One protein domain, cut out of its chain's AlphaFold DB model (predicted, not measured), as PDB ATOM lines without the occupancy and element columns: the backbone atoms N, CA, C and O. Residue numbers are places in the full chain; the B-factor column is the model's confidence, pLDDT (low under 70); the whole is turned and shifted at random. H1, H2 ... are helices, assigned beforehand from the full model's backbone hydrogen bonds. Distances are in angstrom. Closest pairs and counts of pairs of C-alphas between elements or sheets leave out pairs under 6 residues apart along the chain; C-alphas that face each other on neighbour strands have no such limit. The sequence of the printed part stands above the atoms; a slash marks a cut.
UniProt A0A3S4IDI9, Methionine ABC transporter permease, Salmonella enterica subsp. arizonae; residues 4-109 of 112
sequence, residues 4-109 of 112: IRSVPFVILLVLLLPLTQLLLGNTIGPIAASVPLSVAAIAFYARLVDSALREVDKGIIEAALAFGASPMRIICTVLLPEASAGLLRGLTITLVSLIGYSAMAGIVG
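Overview. This is residues 4 to 109 of the 112 residues of the protein "Methionine ABC transporter permease" of Salmonella enterica subsp. arizonae (UniProt A0A3S4IDI9). Two long helices, H3 and H6, run side by side in opposite ways, with short H1 and H2 packed on H3 near its first residues and the helical hairpin H4 and H5 at the other end. The printed part has 106 residues with six named helices, H1 to H6, and no named strand. It is all helix and loose, with a radius of gyration of the C-alphas of 18.1 A and spans of 55 by 26 by 23 A.

Along the chain. Find C-alpha 30 at (237.163, 191.798, 212.851); from there H3, residues 30 to 55, runs 36.5 A. H6, residues 84 to 108, runs 34.8 A to (244.663, 196.035, 216.654). H1 is residues 9 to 15, H2 17 to 24, H4 58 to 66, H5 71 to 82.

Arrangement. Start at the hub, H3: it touches H6 at a shallow tilt of 27 degrees, the closest C-alphas, Ala 52 and Gly 86, 4.7 A apart. Its residues 36 to 40 touch H1, closest C-alphas Pro 36 and Leu 13, 5.3 A; residues 32 to 36 touch H2, Ala 32 and Thr 20, 6.2 A. H4 touches residues 74 to 79 of H5, closest C-alphas Ala 64 and Ile 74, 6.6 A. Every O i to N i+4 pair is within hydrogen-bond range in H1, H2 and H4, against 20 of 22 in H3, 5 of 8 in H5 and 19 of 21 in H6.

Size, cuts and confidence. The C-alphas farthest apart, Ile 28 and Ala 66, are 55.3 A apart. The printed part has no cut, and its five links between helices are tight. Look for pLDDT under 70 at residues 4 to 14, 26 to 28 and 105 to 109.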
ATOM      1  N   ILE A   4     240.639 217.432 207.719       53.28
ATOM      2  CA  ILE A   4     240.930 216.058 207.255       53.28
ATOM      3  C   ILE A   4     242.393 215.899 206.793       53.28
ATOM      4  O   ILE A   4     242.930 214.797 206.783       53.28
ATOM      5  N   ARG A   5     243.081 216.999 206.443       54.06
ATOM      6  CA  ARG A   5     244.486 216.981 205.989       54.06
ATOM      7  C   ARG A   5     245.483 216.698 207.113       54.06
ATOM      8  O   ARG A   5     246.622 216.347 206.816       54.06
ATOM      9  N   SER A   6     245.075 216.898 208.363       53.47
ATOM     10  CA  SER A   6     245.969 216.940 209.523       53.47
ATOM     11  C   SER A   6     245.692 215.850 210.551       53.47
ATOM     12  O   SER A   6     246.372 215.826 211.571       53.47
ATOM     13  N   VAL A   7     244.730 214.956 210.303       59.88
ATOM     14  CA  VAL A   7     244.482 213.799 211.169       59.88
ATOM     15  C   VAL A   7     245.089 212.566 210.495       59.88
ATOM     16  O   VAL A   7     244.492 212.021 209.567       59.88
ATOM     17  N   PRO A   8     246.297 212.138 210.909       64.75
ATOM     18  CA  PRO A   8     246.863 210.853 210.539       64.75
ATOM     19  C   PRO A   8     245.829 209.739 210.689       64.75
ATOM     20  O   PRO A   8     245.103 209.699 211.681       64.75
ATOM     21  N   PHE A   9     245.816 208.805 209.738       62.41
ATOM     22  CA  PHE A   9     244.956 207.614 209.749       62.41
ATOM     23  C   PHE A   9     244.945 206.909 211.117       62.41
ATOM     24  O   PHE A   9     243.899 206.530 211.633       62.41
ATOM     25  N   VAL A  10     246.120 206.831 211.748       59.41
ATOM     26  CA  VAL A  10     246.326 206.242 213.077       59.41
ATOM     27  C   VAL A  10     245.590 207.012 214.181       59.41
ATOM     28  O   VAL A  10     244.997 206.398 215.062       59.41
ATOM     29  N   ILE A  11     245.571 208.348 214.129       69.94
ATOM     30  CA  ILE A  11     244.873 209.180 215.120       69.94
ATOM     31  C   ILE A  11     243.358 209.042 214.958       69.94
ATOM     32  O   ILE A  11     242.652 208.941 215.957       69.94
ATOM     33  N   LEU A  12     242.857 208.972 213.720       68.12
ATOM     34  CA  LEU A  12     241.435 208.743 213.451       68.12
ATOM     35  C   LEU A  12     240.973 207.377 213.983       68.12
ATOM     36  O   LEU A  12     239.905 207.282 214.583       68.12
ATOM     37  N   LEU A  13     241.800 206.341 213.812       65.88
ATOM     38  CA  LEU A  13     241.531 204.993 214.316       65.88
ATOM     39  C   LEU A  13     241.431 204.974 215.846       65.88
ATOM     40  O   LEU A  13     240.472 204.431 216.389       65.88
ATOM     41  N   VAL A  14     242.376 205.616 216.541       66.38
ATOM     42  CA  VAL A  14     242.370 205.707 218.012       66.38
ATOM     43  C   VAL A  14     241.194 206.548 218.520       66.38
ATOM     44  O   VAL A  14     240.562 206.186 219.508       66.38
ATOM     45  N   LEU A  15     240.848 207.635 217.826       74.50
ATOM     46  CA  LEU A  15     239.717 208.499 218.179       74.50
ATOM     47  C   LEU A  15     238.364 207.772 218.080       74.50
ATOM     48  O   LEU A  15     237.422 208.119 218.789       74.50
ATOM     49  N   LEU A  16     238.264 206.765 217.209       70.69
ATOM     50  CA  LEU A  16     237.049 205.981 216.992       70.69
ATOM     51  C   LEU A  16     236.887 204.802 217.956       70.69
ATOM     52  O   LEU A  16     235.795 204.248 217.998       70.69
ATOM     53  N   LEU A  17     237.896 204.457 218.766       72.38
ATOM     54  CA  LEU A  17     237.802 203.410 219.799       72.38
ATOM     55  C   LEU A  17     236.596 203.558 220.757       72.38
ATOM     56  O   LEU A  17     235.897 202.569 220.982       72.38
ATOM     57  N   PRO A  18     236.284 204.745 221.316       72.62
ATOM     58  CA  PRO A  18     235.084 204.904 222.140       72.62
ATOM     59  C   PRO A  18     233.789 204.765 221.325       72.62
ATOM     60  O   PRO A  18     232.786 204.283 221.847       72.62
ATOM     61  N   LEU A  19     233.803 205.144 220.040       73.31
ATOM     62  CA  LEU A  19     232.644 205.000 219.156       73.31
ATOM     63  C   LEU A  19     232.384 203.524 218.824       73.31
ATOM     64  O   LEU A  19     231.234 203.091 218.815       73.31
ATOM     65  N   THR A  20     233.435 202.732 218.591       71.00
ATOM     66  CA  THR A  20     233.306 201.283 218.401       71.00
ATOM     67  C   THR A  20     232.815 200.587 219.654       71.00
ATOM     68  O   THR A  20     231.929 199.743 219.543       71.00
ATOM     69  N   GLN A  21     233.302 200.966 220.841       73.88
ATOM     70  CA  GLN A  21     232.742 200.437 222.088       73.88
ATOM     71  C   GLN A  21     231.261 200.783 222.245       73.88
ATOM     72  O   GLN A  21     230.486 199.924 222.652       73.88
ATOM     73  N   LEU A  22     230.849 202.003 221.890       76.31
ATOM     74  CA  LEU A  22     229.450 202.415 221.990       76.31
ATOM     75  C   LEU A  22     228.535 201.643 221.023       76.31
ATOM     76  O   LEU A  22     227.417 201.296 221.387       76.31
ATOM     77  N   LEU A  23     228.999 201.383 219.796       76.62
ATOM     78  CA  LEU A  23     228.204 200.721 218.753       76.62
ATOM     79  C   LEU A  23     228.158 199.196 218.894       76.62
ATOM     80  O   LEU A  23     227.134 198.588 218.596       76.62
ATOM     81  N   LEU A  24     229.269 198.574 219.293       75.94
ATOM     82  CA  LEU A  24     229.452 197.118 219.236       75.94
ATOM     83  C   LEU A  24     229.658 196.477 220.613       75.94
ATOM     84  O   LEU A  24     229.704 195.252 220.706       75.94
ATOM     85  N   GLY A  25     229.842 197.267 221.674       70.62
ATOM     86  CA  GLY A  25     230.139 196.784 223.030       70.62
ATOM     87  C   GLY A  25     231.545 196.194 223.208       70.62
ATOM     88  O   GLY A  25     232.009 196.065 224.336       70.62
ATOM     89  N   ASN A  26     232.246 195.892 222.110       67.75
ATOM     90  CA  ASN A  26     233.547 195.232 222.082       67.75
ATOM     91  C   ASN A  26     234.547 196.019 221.221       67.75
ATOM     92  O   ASN A  26     234.203 196.544 220.164       67.75
ATOM     93  N   THR A  27     235.806 196.054 221.656       65.31
ATOM     94  CA  THR A  27     236.913 196.767 220.988       65.31
ATOM     95  C   THR A  27     237.867 195.857 220.218       65.31
ATOM     96  O   THR A  27     238.792 196.351 219.582       65.31
ATOM     97  N   ILE A  28     237.656 194.541 220.277       68.31
ATOM     98  CA  ILE A  28     238.557 193.521 219.733       68.31
ATOM     99  C   ILE A  28     237.762 192.611 218.793       68.31
ATOM    100  O   ILE A  28     236.633 192.226 219.100       68.31
ATOM    101  N   GLY A  29     238.360 192.266 217.655       72.44
ATOM    102  CA  GLY A  29     237.798 191.378 216.642       72.44
ATOM    103  C   GLY A  29     237.563 192.061 215.285       72.44
ATOM    104  O   GLY A  29     237.549 193.293 215.196       72.44
ATOM    105  N   PRO A  30     237.317 191.277 214.216       73.38
ATOM    106  CA  PRO A  30     237.163 191.798 212.851       73.38
ATOM    107  C   PRO A  30     236.025 192.798 212.694       73.38
ATOM    108  O   PRO A  30     236.150 193.811 212.009       73.38
ATOM    109  N   ILE A  31     234.920 192.551 213.394       75.69
ATOM    110  CA  ILE A  31     233.739 193.413 213.356       75.69
ATOM    111  C   ILE A  31     234.050 194.761 214.020       75.69
ATOM    112  O   ILE A  31     233.718 195.806 213.462       75.69
ATOM    113  N   ALA A  32     234.759 194.756 215.154       74.38
ATOM    114  CA  ALA A  32     235.181 195.975 215.841       74.38
ATOM    115  C   ALA A  32     236.187 196.785 215.011       74.38
ATOM    116  O   ALA A  32     236.095 198.009 214.965       74.38
ATOM    117  N   ALA A  33     237.096 196.118 214.297       76.19
ATOM    118  CA  ALA A  33     238.064 196.776 213.423       76.19
ATOM    119  C   ALA A  33     237.442 197.352 212.135       76.19
ATOM    120  O   ALA A  33     237.939 198.349 211.611       76.19
ATOM    121  N   SER A  34     236.336 196.782 211.642       77.44
ATOM    122  CA  SER A  34     235.682 197.212 210.394       77.44
ATOM    123  C   SER A  34     235.145 198.648 210.436       77.44
ATOM    124  O   SER A  34     235.170 199.355 209.426       77.44
ATOM    125  N   VAL A  35     234.706 199.113 211.608       80.88
ATOM    126  CA  VAL A  35     234.129 200.450 211.801       80.88
ATOM    127  C   VAL A  35     235.174 201.557 211.601       80.88
ATOM    128  O   VAL A  35     234.964 202.395 210.719       80.88
ATOM    129  N   PRO A  36     236.315 201.588 212.326       77.56
ATOM    130  CA  PRO A  36     237.336 202.602 212.100       77.56
ATOM    131  C   PRO A  36     237.961 202.476 210.709       77.56
ATOM    132  O   PRO A  36     238.264 203.502 210.101       77.56
ATOM    133  N   LEU A  37     238.084 201.254 210.168       79.12
ATOM    134  CA  LEU A  37     238.567 201.043 208.802       79.12
ATOM    135  C   LEU A  37     237.662 201.730 207.775       79.12
ATOM    136  O   LEU A  37     238.149 202.421 206.885       79.12
ATOM    137  N   SER A  38     236.346 201.566 207.923       81.88
ATOM    138  CA  SER A  38     235.349 202.130 207.010       81.88
ATOM    139  C   SER A  38     235.350 203.656 207.056       81.88
ATOM    140  O   SER A  38     235.377 204.306 206.014       81.88
ATOM    141  N   VAL A  39     235.391 204.251 208.254       81.19
ATOM    142  CA  VAL A  39     235.447 205.717 208.403       81.19
ATOM    143  C   VAL A  39     236.725 206.279 207.784       81.19
ATOM    144  O   VAL A  39     236.694 207.291 207.080       81.19
ATOM    145  N   ALA A  40     237.852 205.606 207.998       78.00
ATOM    146  CA  ALA A  40     239.121 206.043 207.451       78.00
ATOM    147  C   ALA A  40     239.199 205.862 205.923       78.00
ATOM    148  O   ALA A  40     239.713 206.742 205.229       78.00
ATOM    149  N   ALA A  41     238.609 204.791 205.385       81.31
ATOM    150  CA  ALA A  41     238.446 204.587 203.948       81.31
ATOM    151  C   ALA A  41     237.587 205.685 203.307       81.31
ATOM    152  O   ALA A  41     237.965 206.218 202.266       81.31
ATOM    153  N   ILE A  42     236.481 206.085 203.948       82.94
ATOM    154  CA  ILE A  42     235.624 207.186 203.479       82.94
ATOM    155  C   ILE A  42     236.407 208.501 203.447       82.94
ATOM    156  O   ILE A  42     236.389 209.199 202.435       82.94
ATOM    157  N   ALA A  43     237.124 208.838 204.523       80.56
ATOM    158  CA  ALA A  43     237.911 210.070 204.586       80.56
ATOM    159  C   ALA A  43     239.022 210.105 203.522       80.56
ATOM    160  O   ALA A  43     239.259 211.140 202.892       80.56
ATOM    161  N   PHE A  44     239.685 208.969 203.293       81.19
ATOM    162  CA  PHE A  44     240.715 208.832 202.269       81.19
ATOM    163  C   PHE A  44     240.138 208.925 200.852       81.19
ATOM    164  O   PHE A  44     240.654 209.677 200.023       81.19
ATOM    165  N   TYR A  45     239.034 208.228 200.583       84.56
ATOM    166  CA  TYR A  45     238.372 208.271 199.284       84.56
ATOM    167  C   TYR A  45     237.815 209.663 198.979       84.56
ATOM    168  O   TYR A  45     238.019 210.168 197.881       84.56
ATOM    169  N   ALA A  46     237.214 210.346 199.958       83.94
ATOM    170  CA  ALA A  46     236.725 211.716 199.799       83.94
ATOM    171  C   ALA A  46     237.827 212.680 199.329       83.94
ATOM    172  O   ALA A  46     237.573 213.569 198.519       83.94
ATOM    173  N   ARG A  47     239.071 212.480 199.784       82.31
ATOM    174  CA  ARG A  47     240.224 213.248 199.299       82.31
ATOM    175  C   ARG A  47     240.539 212.949 197.836       82.31
ATOM    176  O   ARG A  47     240.814 213.876 197.084       82.31
ATOM    177  N   LEU A  48     240.538 211.677 197.445       84.56
ATOM    178  CA  LEU A  48     240.780 211.277 196.056       84.56
ATOM    179  C   LEU A  48     239.695 211.822 195.125       84.56
ATOM    180  O   LEU A  48     240.016 212.308 194.046       84.56
ATOM    181  N   VAL A  49     238.441 211.813 195.580       85.88
ATOM    182  CA  VAL A  49     237.319 212.451 194.890       85.88
ATOM    183  C   VAL A  49     237.557 213.957 194.755       85.88
ATOM    184  O   VAL A  49     237.501 214.462 193.643       85.88
ATOM    185  N   ASP A  50     237.893 214.681 195.830       84.94
ATOM    186  CA  ASP A  50     238.176 216.128 195.755       84.94
ATOM    187  C   ASP A  50     239.327 216.445 194.786       84.94
ATOM    188  O   ASP A  50     239.251 217.405 194.023       84.94
ATOM    189  N   SER A  51     240.377 215.615 194.762       84.44
ATOM    190  CA  SER A  51     241.459 215.736 193.780       84.44
ATOM    191  C   SER A  51     240.973 215.502 192.348       84.44
ATOM    192  O   SER A  51     241.243 216.338 191.493       84.44
ATOM    193  N   ALA A  52     240.204 214.440 192.096       85.06
ATOM    194  CA  ALA A  52     239.662 214.137 190.772       85.06
ATOM    195  C   ALA A  52     238.717 215.237 190.256       85.06
ATOM    196  O   ALA A  52     238.784 215.614 189.092       85.06
ATOM    197  N   LEU A  53     237.870 215.804 191.124       85.25
ATOM    198  CA  LEU A  53     236.969 216.902 190.753       85.25
ATOM    199  C   LEU A  53     237.733 218.204 190.463       85.25
ATOM    200  O   LEU A  53     237.289 219.001 189.642       85.25
ATOM    201  N   ARG A  54     238.879 218.435 191.120       84.69
ATOM    202  CA  ARG A  54     239.753 219.598 190.868       84.69
ATOM    203  C   ARG A  54     240.607 219.467 189.609       84.69
ATOM    204  O   ARG A  54     241.084 220.488 189.125       84.69
ATOM    205  N   GLU A  55     240.839 218.246 189.131       84.38
ATOM    206  CA  GLU A  55     241.534 217.985 187.863       84.38
ATOM    207  C   GLU A  55     240.659 218.316 186.643       84.38
ATOM    208  O   GLU A  55     241.196 218.514 185.555       84.38
ATOM    209  N   VAL A  56     239.335 218.426 186.816       86.50
ATOM    210  CA  VAL A  56     238.413 218.847 185.752       86.50
ATOM    211  C   VAL A  56     238.693 220.297 185.357       86.50
ATOM    212  O   VAL A  56     238.745 221.193 186.206       86.50
ATOM    213  N   ASP A  57     238.845 220.534 184.053       87.75
ATOM    214  CA  ASP A  57     239.108 221.864 183.512       87.75
ATOM    215  C   ASP A  57     237.947 222.823 183.826       87.75
ATOM    216  O   ASP A  57     236.772 222.563 183.537       87.75
ATOM    217  N   LYS A  58     238.291 223.976 184.406       84.69
ATOM    218  CA  LYS A  58     237.338 225.039 184.728       84.69
ATOM    219  C   LYS A  58     236.658 225.600 183.481       84.69
ATOM    220  O   LYS A  58     235.508 226.013 183.582       84.69
ATOM    221  N   GLY A  59     237.309 225.554 182.318       85.25
ATOM    222  CA  GLY A  59     236.737 225.992 181.046       85.25
ATOM    223  C   GLY A  59     235.481 225.208 180.654       85.25
ATOM    224  O   GLY A  59     234.537 225.786 180.120       85.25
ATOM    225  N   ILE A  60     235.405 223.915 180.995       83.25
ATOM    226  CA  ILE A  60     234.212 223.087 180.747       83.25
ATOM    227  C   ILE A  60     233.061 223.515 181.678       83.25
ATOM    228  O   ILE A  60     231.901 223.575 181.265       83.25
ATOM    229  N   ILE A  61     233.380 223.872 182.926       84.75
ATOM    230  CA  ILE A  61     232.409 224.365 183.915       84.75
ATOM    231  C   ILE A  61     231.880 225.749 183.510       84.75
ATOM    232  O   ILE A  61     230.674 225.989 183.569       84.75
ATOM    233  N   GLU A  62     232.760 226.647 183.067       84.81
ATOM    234  CA  GLU A  62     232.405 227.988 182.588       84.81
ATOM    235  C   GLU A  62     231.554 227.930 181.315       84.81
ATOM    236  O   GLU A  62     230.560 228.652 181.213       84.81
ATOM    237  N   ALA A  63     231.861 227.015 180.388       85.94
ATOM    238  CA  ALA A  63     231.025 226.765 179.218       85.94
ATOM    239  C   ALA A  63     229.619 226.296 179.623       85.94
ATOM    240  O   ALA A  63     228.625 226.854 179.161       85.94
ATOM    241  N   ALA A  64     229.510 225.326 180.538       83.81
ATOM    242  CA  ALA A  64     228.218 224.847 181.035       83.81
ATOM    243  C   ALA A  64     227.401 225.956 181.728       83.81
ATOM    244  O   ALA A  64     226.178 226.014 181.573       83.81
ATOM    245  N   LEU A  65     228.073 226.859 182.450       86.94
ATOM    246  CA  LEU A  65     227.451 228.035 183.058       86.94
ATOM    247  C   LEU A  65     226.936 229.018 181.990       86.94
ATOM    248  O   LEU A  65     225.817 229.515 182.110       86.94
ATOM    249  N   ALA A  66     227.710 229.255 180.924       87.25
ATOM    250  CA  ALA A  66     227.322 230.114 179.802       87.25
ATOM    251  C   ALA A  66     226.114 229.568 179.019       87.25
ATOM    252  O   ALA A  66     225.302 230.341 178.516       87.25
ATOM    253  N   PHE A  67     225.936 228.242 178.984       85.00
ATOM    254  CA  PHE A  67     224.738 227.587 178.445       85.00
ATOM    255  C   PHE A  67     223.509 227.659 179.376       85.00
ATOM    256  O   PHE A  67     222.455 227.112 179.046       85.00
ATOM    257  N   GLY A  68     223.608 228.323 180.534       86.81
ATOM    258  CA  GLY A  68     222.497 228.496 181.475       86.81
ATOM    259  C   GLY A  68     222.171 227.245 182.296       86.81
ATOM    260  O   GLY A  68     221.049 227.103 182.788       86.81
ATOM    261  N   ALA A  69     223.114 226.308 182.445       86.56
ATOM    262  CA  ALA A  69     222.896 225.119 183.262       86.56
ATOM    263  C   ALA A  69     222.794 225.475 184.758       86.56
ATOM    264  O   ALA A  69     223.587 226.246 185.295       86.56
ATOM    265  N   SER A  70     221.827 224.872 185.459       89.06
ATOM    266  CA  SER A  70     221.714 225.015 186.913       89.06
ATOM    267  C   SER A  70     222.871 224.297 187.633       89.06
ATOM    268  O   SER A  70     223.376 223.296 187.118       89.06
ATOM    269  N   PRO A  71     223.270 224.725 188.848       83.75
ATOM    270  CA  PRO A  71     224.414 224.144 189.562       83.75
ATOM    271  C   PRO A  71     224.319 222.624 189.747       83.75
ATOM    272  O   PRO A  71     225.294 221.906 189.541       83.75
ATOM    273  N   MET A  72     223.124 222.111 190.057       87.50
ATOM    274  CA  MET A  72     222.888 220.667 190.183       87.50
ATOM    275  C   MET A  72     223.047 219.926 188.853       87.50
ATOM    276  O   MET A  72     223.548 218.804 188.824       87.50
ATOM    277  N   ARG A  73     222.675 220.559 187.734       86.38
ATOM    278  CA  ARG A  73     222.861 219.983 186.400       86.38
ATOM    279  C   ARG A  73     224.338 219.965 186.012       86.38
ATOM    280  O   ARG A  73     224.787 218.979 185.443       86.38
ATOM    281  N   ILE A  74     225.108 220.990 186.368       87.62
ATOM    282  CA  ILE A  74     226.561 221.010 186.132       87.62
ATOM    283  C   ILE A  74     227.235 219.859 186.890       87.62
ATOM    284  O   ILE A  74     227.998 219.102 186.294       87.62
ATOM    285  N   ILE A  75     226.901 219.664 188.170       85.94
ATOM    286  CA  ILE A  75     227.477 218.582 188.983       85.94
ATOM    287  C   ILE A  75     227.157 217.211 188.375       85.94
ATOM    288  O   ILE A  75     228.068 216.427 188.114       85.94
ATOM    289  N   CYS A  76     225.879 216.930 188.110       84.69
ATOM    290  CA  CYS A  76     225.457 215.600 187.675       84.69
ATOM    291  C   CYS A  76     225.819 215.270 186.222       84.69
ATOM    292  O   CYS A  76     226.087 214.114 185.915       84.69
ATOM    293  N   THR A  77     225.807 216.262 185.328       82.50
ATOM    294  CA  THR A  77     225.881 216.027 183.872       82.50
ATOM    295  C   THR A  77     227.225 216.398 183.257       82.50
ATOM    296  O   THR A  77     227.488 216.001 182.129       82.50
ATOM    297  N   VAL A  78     228.063 217.155 183.967       85.81
ATOM    298  CA  VAL A  78     229.377 217.592 183.473       85.81
ATOM    299  C   VAL A  78     230.466 217.121 184.427       85.81
ATOM    300  O   VAL A  78     231.348 216.367 184.045       85.81
ATOM    301  N   LEU A  79     230.368 217.497 185.701       86.25
ATOM    302  CA  LEU A  79     231.456 217.318 186.660       86.25
ATOM    303  C   LEU A  79     231.688 215.840 187.027       86.25
ATOM    304  O   LEU A  79     232.830 215.390 187.055       86.25
ATOM    305  N   LEU A  80     230.619 215.067 187.254       85.38
ATOM    306  CA  LEU A  80     230.698 213.620 187.511       85.38
ATOM    307  C   LEU A  80     231.217 212.791 186.318       85.38
ATOM    308  O   LEU A  80     232.136 211.996 186.532       85.38
ATOM    309  N   PRO A  81     230.666 212.915 185.091       85.50
ATOM    310  CA  PRO A  81     231.178 212.164 183.946       85.50
ATOM    311  C   PRO A  81     232.615 212.551 183.588       85.50
ATOM    312  O   PRO A  81     233.406 211.659 183.286       85.50
ATOM    313  N   GLU A  82     232.997 213.820 183.726       87.81
ATOM    314  CA  GLU A  82     234.353 214.251 183.372       87.81
ATOM    315  C   GLU A  82     235.400 213.873 184.423       87.81
ATOM    316  O   GLU A  82     236.525 213.508 184.088       87.81
ATOM    317  N   ALA A  83     235.015 213.825 185.701       89.06
ATOM    318  CA  ALA A  83     235.868 213.282 186.754       89.06
ATOM    319  C   ALA A  83     235.867 211.741 186.812       89.06
ATOM    320  O   ALA A  83     236.605 211.170 187.614       89.06
ATOM    321  N   SER A  84     235.062 211.041 186.002       87.94
ATOM    322  CA  SER A  84     234.836 209.589 186.126       87.94
ATOM    323  C   SER A  84     236.122 208.756 186.057       87.94
ATOM    324  O   SER A  84     236.314 207.843 186.864       87.94
ATOM    325  N   ALA A  85     237.050 209.109 185.162       88.19
ATOM    326  CA  ALA A  85     238.358 208.466 185.064       88.19
ATOM    327  C   ALA A  85     239.197 208.670 186.341       88.19
ATOM    328  O   ALA A  85     239.831 207.732 186.834       88.19
ATOM    329  N   GLY A  86     239.153 209.873 186.920       89.19
ATOM    330  CA  GLY A  86     239.796 210.190 188.196       89.19
ATOM    331  C   GLY A  86     239.159 209.449 189.377       89.19
ATOM    332  O   GLY A  86     239.873 208.923 190.231       89.19
ATOM    333  N   LEU A  87     237.828 209.315 189.392       90.12
ATOM    334  CA  LEU A  87     237.087 208.552 190.403       90.12
ATOM    335  C   LEU A  87     237.439 207.062 190.369       90.12
ATOM    336  O   LEU A  87     237.681 206.468 191.421       90.12
ATOM    337  N   LEU A  88     237.517 206.469 189.172       91.50
ATOM    338  CA  LEU A  88     237.947 205.082 188.965       91.50
ATOM    339  C   LEU A  88     239.378 204.868 189.461       91.50
ATOM    340  O   LEU A  88     239.646 203.935 190.217       91.50
ATOM    341  N   ARG A  89     240.296 205.773 189.104       90.94
ATOM    342  CA  ARG A  89     241.683 205.721 189.578       90.94
ATOM    343  C   ARG A  89     241.763 205.834 191.100       90.94
ATOM    344  O   ARG A  89     242.493 205.073 191.737       90.94
ATOM    345  N   GLY A  90     240.997 206.749 191.688       88.12
ATOM    346  CA  GLY A  90     240.922 206.913 193.134       88.12
ATOM    347  C   GLY A  90     240.356 205.685 193.839       88.12
ATOM    348  O   GLY A  90     240.838 205.307 194.907       88.12
ATOM    349  N   LEU A  91     239.394 205.005 193.220       88.88
ATOM    350  CA  LEU A  91     238.825 203.771 193.747       88.88
ATOM    351  C   LEU A  91     239.863 202.641 193.756       88.88
ATOM    352  O   LEU A  91     240.026 201.980 194.779       88.88
ATOM    353  N   THR A  92     240.647 202.490 192.687       91.31
ATOM    354  CA  THR A  92     241.761 201.525 192.633       91.31
ATOM    355  C   THR A  92     242.803 201.793 193.720       91.31
ATOM    356  O   THR A  92     243.201 200.876 194.436       91.31
ATOM    357  N   ILE A  93     243.217 203.052 193.897       89.88
ATOM    358  CA  ILE A  93     244.181 203.434 194.947       89.88
ATOM    359  C   ILE A  93     243.606 203.149 196.338       89.88
ATOM    360  O   ILE A  93     244.320 202.668 197.220       89.88
ATOM    361  N   THR A  94     242.316 203.420 196.535       86.88
ATOM    362  CA  THR A  94     241.631 203.159 197.804       86.88
ATOM    363  C   THR A  94     241.581 201.672 198.098       86.88
ATOM    364  O   THR A  94     241.941 201.295 199.203       86.88
ATOM    365  N   LEU A  95     241.234 200.823 197.128       88.12
ATOM    366  CA  LEU A  95     241.232 199.366 197.295       88.12
ATOM    367  C   LEU A  95     242.609 198.831 197.696       88.12
ATOM    368  O   LEU A  95     242.717 198.091 198.670       88.12
ATOM    369  N   VAL A  96     243.669 199.251 196.999       89.62
ATOM    370  CA  VAL A  96     245.046 198.851 197.335       89.62
ATOM    371  C   VAL A  96     245.422 199.313 198.746       89.62
ATOM    372  O   VAL A  96     245.991 198.550 199.524       89.62
ATOM    373  N   SER A  97     245.055 200.545 199.107       85.50
ATOM    374  CA  SER A  97     245.305 201.085 200.448       85.50
ATOM    375  C   SER A  97     244.511 200.335 201.520       85.50
ATOM    376  O   SER A  97     245.034 200.088 202.600       85.50
ATOM    377  N   LEU A  98     243.278 199.925 201.217       83.00
ATOM    378  CA  LEU A  98     242.387 199.211 202.129       83.00
ATOM    379  C   LEU A  98     242.911 197.813 202.458       83.00
ATOM    380  O   LEU A  98     242.809 197.391 203.603       83.00
ATOM    381  N   ILE A  99     243.544 197.138 201.493       85.38
ATOM    382  CA  ILE A  99     244.269 195.883 201.736       85.38
ATOM    383  C   ILE A  99     245.399 196.118 202.751       85.38
ATOM    384  O   ILE A  99     245.518 195.384 203.731       85.38
ATOM    385  N   GLY A 100     246.187 197.187 202.577       81.12
ATOM    386  CA  GLY A 100     247.239 197.566 203.528       81.12
ATOM    387  C   GLY A 100     246.699 197.942 204.915       81.12
ATOM    388  O   GLY A 100     247.251 197.528 205.933       81.12
ATOM    389  N   TYR A 101     245.589 198.681 204.969       77.75
ATOM    390  CA  TYR A 101     244.927 199.047 206.221       77.75
ATOM    391  C   TYR A 101     244.317 197.841 206.932       77.75
ATOM    392  O   TYR A 101     244.405 197.774 208.154       77.75
ATOM    393  N   SER A 102     243.760 196.872 206.202       77.19
ATOM    394  CA  SER A 102     243.265 195.611 206.763       77.19
ATOM    395  C   SER A 102     244.398 194.818 207.419       77.19
ATOM    396  O   SER A 102     244.261 194.377 208.559       77.19
ATOM    397  N   ALA A 103     245.558 194.725 206.758       80.12
ATOM    398  CA  ALA A 103     246.742 194.088 207.334       80.12
ATOM    399  C   ALA A 103     247.218 194.796 208.621       80.12
ATOM    400  O   ALA A 103     247.544 194.139 209.609       80.12
ATOM    401  N   MET A 104     247.198 196.136 208.654       72.44
ATOM    402  CA  MET A 104     247.499 196.909 209.870       72.44
ATOM    403  C   MET A 104     246.430 196.753 210.961       72.44
ATOM    404  O   MET A 104     246.760 196.735 212.145       72.44
ATOM    405  N   ALA A 105     245.157 196.613 210.595       69.56
ATOM    406  CA  ALA A 105     244.064 196.393 211.539       69.56
ATOM    407  C   ALA A 105     244.157 195.031 212.243       69.56
ATOM    408  O   ALA A 105     243.714 194.906 213.388       69.56
ATOM    409  N   GLY A 106     244.823 194.046 211.629       69.25
ATOM    410  CA  GLY A 106     245.216 192.800 212.291       69.25
ATOM    411  C   GLY A 106     246.026 193.030 213.576       69.25
ATOM    412  O   GLY A 106     245.822 192.322 214.560       69.25
ATOM    413  N   ILE A 107     246.855 194.082 213.624       66.25
ATOM    414  CA  ILE A 107     247.676 194.454 214.795       66.25
ATOM    415  C   ILE A 107     246.796 194.939 215.962       66.25
ATOM    416  O   ILE A 107     247.133 194.742 217.126       66.25
ATOM    417  N   VAL A 108     245.633 195.527 215.663       63.94
ATOM    418  CA  VAL A 108     244.663 196.035 216.654       63.94
ATOM    419  C   VAL A 108     243.660 194.942 217.072       63.94
ATOM    420  O   VAL A 108     242.621 195.220 217.662       63.94
ATOM    421  N   GLY A 109     243.949 193.673 216.762       63.75
ATOM    422  CA  GLY A 109     243.075 192.543 217.082       63.75
ATOM    423  C   GLY A 109     241.907 192.367 216.109       63.75
ATOM    424  O   GLY A 109     240.928 191.709 216.451       63.75
TER     425      GLY A 109